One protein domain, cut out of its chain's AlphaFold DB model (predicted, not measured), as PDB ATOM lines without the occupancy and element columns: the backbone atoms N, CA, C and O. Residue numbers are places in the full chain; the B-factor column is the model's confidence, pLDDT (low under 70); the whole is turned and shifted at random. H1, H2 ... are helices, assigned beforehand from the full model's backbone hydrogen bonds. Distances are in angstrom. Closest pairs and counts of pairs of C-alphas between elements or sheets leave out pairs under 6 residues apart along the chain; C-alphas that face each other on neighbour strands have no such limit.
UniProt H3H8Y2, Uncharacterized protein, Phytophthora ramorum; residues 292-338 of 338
ATOM      1  N   LYS A 292     197.504 192.535 166.266       81.31
ATOM      2  CA  LYS A 292     196.345 193.218 165.665       81.31
ATOM      3  C   LYS A 292     195.222 192.218 165.359       81.31
ATOM      4  O   LYS A 292     194.075 192.487 165.696       81.31
ATOM      5  N   ARG A 293     195.569 191.052 164.797       81.06
ATOM      6  CA  ARG A 293     194.622 189.981 164.449       81.06
ATOM      7  C   ARG A 293     193.999 189.352 165.703       81.06
ATOM      8  O   ARG A 293     192.782 189.336 165.813       81.06
ATOM      9  N   GLY A 294     194.813 189.005 166.704       81.06
ATOM     10  CA  GLY A 294     194.334 188.478 167.991       81.06
ATOM     11  C   GLY A 294     193.359 189.412 168.718       81.06
ATOM     12  O   GLY A 294     192.336 188.970 169.239       81.06
ATOM     13  N   LYS A 295     193.630 190.726 168.728       82.12
ATOM     14  CA  LYS A 295     192.698 191.743 169.258       82.12
ATOM     15  C   LYS A 295     191.375 191.771 168.482       82.12
ATOM     16  O   LYS A 295     190.316 191.861 169.098       82.12
ATOM     17  N   LEU A 296     191.441 191.663 167.156       82.00
ATOM     18  CA  LEU A 296     190.282 191.629 166.265       82.00
ATOM     19  C   LEU A 296     189.409 190.386 166.490       82.00
ATOM     20  O   LEU A 296     188.186 190.483 166.548       82.00
ATOM     21  N   GLU A 297     190.049 189.233 166.679       81.31
ATOM     22  CA  GLU A 297     189.412 187.950 166.986       81.31
ATOM     23  C   GLU A 297     188.647 188.017 168.315       81.31
ATOM     24  O   GLU A 297     187.477 187.636 168.364       81.31
ATOM     25  N   ARG A 298     189.220 188.616 169.372       82.56
ATOM     26  CA  ARG A 298     188.477 188.846 170.627       82.56
ATOM     27  C   ARG A 298     187.325 189.843 170.495       82.56
ATOM     28  O   ARG A 298     186.313 189.642 171.159       82.56
ATOM     29  N   LEU A 299     187.429 190.877 169.655       82.62
ATOM     30  CA  LEU A 299     186.294 191.776 169.381       82.62
ATOM     31  C   LEU A 299     185.161 191.049 168.641       82.62
ATOM     32  O   LEU A 299     183.993 191.237 168.973       82.62
ATOM     33  N   HIS A 300     185.497 190.181 167.683       84.12
ATOM     34  CA  HIS A 300     184.521 189.338 166.997       84.12
ATOM     35  C   HIS A 300     183.842 188.358 167.968       84.12
ATOM     36  O   HIS A 300     182.628 188.428 168.150       84.12
ATOM     37  N   HIS A 301     184.610 187.479 168.625       81.75
ATOM     38  CA  HIS A 301     184.054 186.452 169.512       81.75
ATOM     39  C   HIS A 301     183.356 187.053 170.740       81.75
ATOM     40  O   HIS A 301     182.320 186.545 171.156       81.75
ATOM     41  N   GLY A 302     183.871 188.160 171.283       83.06
ATOM     42  CA  GLY A 302     183.266 188.863 172.414       83.06
ATOM     43  C   GLY A 302     181.925 189.530 172.090       83.06
ATOM     44  O   GLY A 302     181.091 189.631 172.980       83.06
ATOM     45  N   ALA A 303     181.696 189.951 170.840       82.12
ATOM     46  CA  ALA A 303     180.407 190.485 170.393       82.12
ATOM     47  C   ALA A 303     179.418 189.369 170.021       82.12
ATOM     48  O   ALA A 303     178.292 189.342 170.518       82.12
ATOM     49  N   VAL A 304     179.858 188.401 169.210       80.06
ATOM     50  CA  VAL A 304     179.015 187.276 168.767       80.06
ATOM     51  C   VAL A 304     178.598 186.397 169.953       80.06
ATOM     52  O   VAL A 304     177.447 185.975 170.025       80.06
ATOM     53  N   GLY A 305     179.485 186.193 170.933       79.75
ATOM     54  CA  GLY A 305     179.202 185.440 172.160       79.75
ATOM     55  C   GLY A 305     178.170 186.083 173.098       79.75
ATOM     56  O   GLY A 305     177.672 185.400 173.987       79.75
ATOM     57  N   ILE A 306     177.815 187.358 172.891       81.44
ATOM     58  CA  ILE A 306     176.704 188.041 173.584       81.44
ATOM     59  C   ILE A 306     175.524 188.350 172.645       81.44
ATOM     60  O   ILE A 306     174.685 189.191 172.956       81.44
ATOM     61  N   GLY A 307     175.456 187.685 171.486       78.44
ATOM     62  CA  GLY A 307     174.363 187.827 170.518       78.44
ATOM     63  C   GLY A 307     174.383 189.121 169.695       78.44
ATOM     64  O   GLY A 307     173.424 189.390 168.973       78.44
ATOM     65  N   LEU A 308     175.450 189.924 169.774       76.38
ATOM     66  CA  LEU A 308     175.598 191.131 168.959       76.38
ATOM     67  C   LEU A 308     176.230 190.815 167.591       76.38
ATOM     68  O   LEU A 308     177.060 189.905 167.478       76.38
ATOM     69  N   PRO A 309     175.901 191.588 166.536       78.69
ATOM     70  CA  PRO A 309     176.649 191.540 165.287       78.69
ATOM     71  C   PRO A 309     178.122 191.910 165.511       78.69
ATOM     72  O   PRO A 309     178.500 192.527 166.504       78.69
ATOM     73  N   CYS A 310     178.977 191.517 164.568       82.00
ATOM     74  CA  CYS A 310     180.424 191.634 164.718       82.00
ATOM     75  C   CYS A 310     180.876 193.088 164.979       82.00
ATOM     76  O   CYS A 310     180.707 193.951 164.115       82.00
ATOM     77  N   ALA A 311     181.508 193.316 166.140       77.44
ATOM     78  CA  ALA A 311     182.068 194.599 166.587       77.44
ATOM     79  C   ALA A 311     183.462 194.915 166.003       77.44
ATOM     80  O   ALA A 311     184.197 195.751 166.530       77.44
ATOM     81  N   VAL A 312     183.859 194.225 164.932       80.00
ATOM     82  CA  VAL A 312     185.055 194.582 164.164       80.00
ATOM     83  C   VAL A 312     184.738 195.819 163.311       80.00
ATOM     84  O   VAL A 312     183.759 195.762 162.560       80.00
ATOM     85  N   PRO A 313     185.549 196.896 163.390       73.50
ATOM     86  CA  PRO A 313     185.376 198.106 162.587       73.50
ATOM     87  C   PRO A 313     185.159 197.835 161.092       73.50
ATOM     88  O   PRO A 313     185.716 196.894 160.524       73.50
ATOM     89  N   TYR A 314     184.322 198.653 160.447       67.88
ATOM     90  CA  TYR A 314     183.860 198.403 159.075       67.88
ATOM     91  C   TYR A 314     184.991 198.451 158.028       67.88
ATOM     92  O   TYR A 314     184.952 197.708 157.044       67.88
ATOM     93  N   ASP A 315     186.004 199.286 158.254       72.94
ATOM     94  CA  ASP A 315     187.228 199.379 157.447       72.94
ATOM     95  C   ASP A 315     188.094 198.105 157.507       72.94
ATOM     96  O   ASP A 315     188.890 197.837 156.609       72.94
ATOM     97  N   THR A 316     187.915 197.289 158.547       75.75
ATOM     98  CA  THR A 316     188.792 196.174 158.871       75.75
ATOM     99  C   THR A 316     188.166 194.837 158.455       75.75
ATOM    100  O   THR A 316     187.020 194.498 158.776       75.75
ATOM    101  N   ALA A 317     188.931 194.026 157.721       72.62
ATOM    102  CA  ALA A 317     188.505 192.690 157.310       72.62
ATOM    103  C   ALA A 317     188.418 191.737 158.518       72.62
ATOM    104  O   ALA A 317     189.369 191.606 159.284       72.62
ATOM    105  N   CYS A 318     187.286 191.045 158.671       76.12
ATOM    106  CA  CYS A 318     187.075 190.034 159.707       76.12
ATOM    107  C   CYS A 318     186.897 188.666 159.041       76.12
ATOM    108  O   CYS A 318     185.870 188.425 158.412       76.12
ATOM    109  N   GLU A 319     187.883 187.780 159.182       70.88
ATOM    110  CA  GLU A 319     187.896 186.458 158.528       70.88
ATOM    111  C   GLU A 319     186.784 185.516 159.026       70.88
ATOM    112  O   GLU A 319     186.321 184.655 158.290       70.88
ATOM    113  N   TYR A 320     186.303 185.718 160.256       68.31
ATOM    114  CA  TYR A 320     185.303 184.878 160.933       68.31
ATOM    115  C   TYR A 320     183.853 185.270 160.611       68.31
ATOM    116  O   TYR A 320     182.909 184.799 161.241       68.31
ATOM    117  N   ARG A 321     183.654 186.197 159.669       72.88
ATOM    118  CA  ARG A 321     182.359 186.817 159.391       72.88
ATOM    119  C   ARG A 321     181.820 186.353 158.044       72.88
ATOM    120  O   ARG A 321     182.416 186.638 157.009       72.88
ATOM    121  N   TYR A 322     180.640 185.738 158.058       62.75
ATOM    122  CA  TYR A 322     179.936 185.354 156.834       62.75
ATOM    123  C   TYR A 322     179.748 186.550 155.870       62.75
ATOM    124  O   TYR A 322     179.462 187.673 156.322       62.75
ATOM    125  N   PRO A 323     179.872 186.332 154.544       59.84
ATOM    126  CA  PRO A 323     179.472 187.310 153.537       59.84
ATOM    127  C   PRO A 323     178.033 187.784 153.773       59.84
ATOM    128  O   PRO A 323     177.176 187.004 154.176       59.84
ATOM    129  N   GLY A 324     177.764 189.075 153.567       60.03
ATOM    130  CA  GLY A 324     176.419 189.643 153.738       60.03
ATOM    131  C   GLY A 324     175.899 189.771 155.181       60.03
ATOM    132  O   GLY A 324     174.840 190.357 155.370       60.03
ATOM    133  N   ALA A 325     176.624 189.304 156.208       64.38
ATOM    134  CA  ALA A 325     176.222 189.510 157.605       64.38
ATOM    135  C   ALA A 325     176.084 191.008 157.965       64.38
ATOM    136  O   ALA A 325     176.622 191.880 157.274       64.38
ATOM    137  N   VAL A 326     175.439 191.318 159.094       64.19
ATOM    138  CA  VAL A 326     175.366 192.685 159.651       64.19
ATOM    139  C   VAL A 326     176.706 193.072 160.304       64.19
ATOM    140  O   VAL A 326     177.476 192.228 160.771       64.19
ATOM    141  N   ARG A 327     177.068 194.357 160.254       67.00
ATOM    142  CA  ARG A 327     178.254 194.948 160.905       67.00
ATOM    143  C   ARG A 327     177.748 196.005 161.873       67.00
ATOM    144  O   ARG A 327     176.822 196.719 161.510       67.00
ATOM    145  N   ILE A 328     178.374 196.130 163.038       65.00
ATOM    146  CA  ILE A 328     178.201 197.337 163.846       65.00
ATOM    147  C   ILE A 328     178.889 198.468 163.073       65.00
ATOM    148  O   ILE A 328     180.101 198.428 162.858       65.00
ATOM    149  N   THR A 329     178.115 199.424 162.560       62.25
ATOM    150  CA  THR A 329     178.662 200.636 161.940       62.25
ATOM    151  C   THR A 329     179.066 201.639 163.015       62.25
ATOM    152  O   THR A 329     178.672 201.525 164.171       62.25
ATOM    153  N   GLU A 330     179.796 202.687 162.638       57.44
ATOM    154  CA  GLU A 330     180.113 203.792 163.552       57.44
ATOM    155  C   GLU A 330     178.853 204.495 164.111       57.44
ATOM    156  O   GLU A 330     178.892 205.070 165.197       57.44
ATOM    157  N   ARG A 331     177.702 204.383 163.429       60.88
ATOM    158  CA  ARG A 331     176.397 204.870 163.913       60.88
ATOM    159  C   ARG A 331     175.781 203.931 164.956       60.88
ATOM    160  O   ARG A 331     175.231 204.407 165.945       60.88
ATOM    161  N   ASP A 332     175.953 202.620 164.770       63.34
ATOM    162  CA  ASP A 332     175.602 201.564 165.742       63.34
ATOM    163  C   ASP A 332     176.598 201.475 166.917       63.34
ATOM    164  O   ASP A 332     176.451 200.652 167.820       63.34
ATOM    165  N   ILE A 333     177.617 202.331 166.883       59.97
ATOM    166  CA  ILE A 333     178.569 202.619 167.947       59.97
ATOM    167  C   ILE A 333     178.128 203.915 168.641       59.97
ATOM    168  O   ILE A 333     177.587 203.868 169.742       59.97
ATOM    169  N   ASN A 334     178.255 205.065 167.976       61.66
ATOM    170  CA  ASN A 334     178.106 206.374 168.614       61.66
ATOM    171  C   ASN A 334     176.657 206.742 168.985       61.66
ATOM    172  O   ASN A 334     176.472 207.656 169.780       61.66
ATOM    173  N   GLY A 335     175.652 206.029 168.460       48.25
ATOM    174  CA  GLY A 335     174.280 206.047 168.970       48.25
ATOM    175  C   GLY A 335     173.569 207.388 168.879       48.25
ATOM    176  O   GLY A 335     173.447 208.067 169.889       48.25
ATOM    177  N   TYR A 336     173.078 207.707 167.674       43.62
ATOM    178  CA  TYR A 336     172.320 208.914 167.307       43.62
ATOM    179  C   TYR A 336     171.785 209.749 168.483       43.62
ATOM    180  O   TYR A 336     170.676 209.545 168.975       43.62
ATOM    181  N   THR A 337     172.573 210.751 168.870       42.78
ATOM    182  CA  THR A 337     172.094 211.927 169.593       42.78
ATOM    183  C   THR A 337     171.462 212.876 168.574       42.78
ATOM    184  O   THR A 337     172.159 213.705 167.981       42.78
ATOM    185  N   SER A 338     170.166 212.692 168.324       38.03
ATOM    186  CA  SER A 338     169.310 213.571 167.513       38.03
ATOM    187  C   SER A 338     168.162 214.099 168.360       38.03
ATOM    188  O   SER A 338     167.393 213.229 168.829       38.03
TER     189      SER A 338
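This is residues 292 to 338 of the 338 residues of an uncharacterized protein of Phytophthora ramorum (UniProt H3H8Y2). The printed part has little regular structure: one helix, H1, lies at one end, a long winding stretch without a named element folds back past it, and the short H2 with a tail makes the other end. The printed part has 47 residues, with two named helices, H1 then H2, and no named strand; the class is all helix, with 17 residues in named elements. It is only just compact, close to loose, with a radius of gyration of the C-alphas of 10.9 A, and elongated, spanning 35 by 22 by 22 A.

H1 runs from Lys 292, C-alpha at (196.345, 193.218, 165.665), to Val 304, 18.6 A. H2, residues 331 to 334, ends with C-alpha 334 at (178.106, 206.374, 168.614).

H1 and H2 are apart. In H1 every O i to N i+4 pair is within hydrogen-bond range; H2 is too short for such a pair, and its one O i to N i+3 pair is not within range.

The C-alphas farthest apart, of Gly 294 and Ser 338, are 35.4 A apart. The printed part has no cut. The link from H1 to H2, 26 residues, is long. Residue 314, residue 320 and residues 322 to 338 have pLDDT under 70.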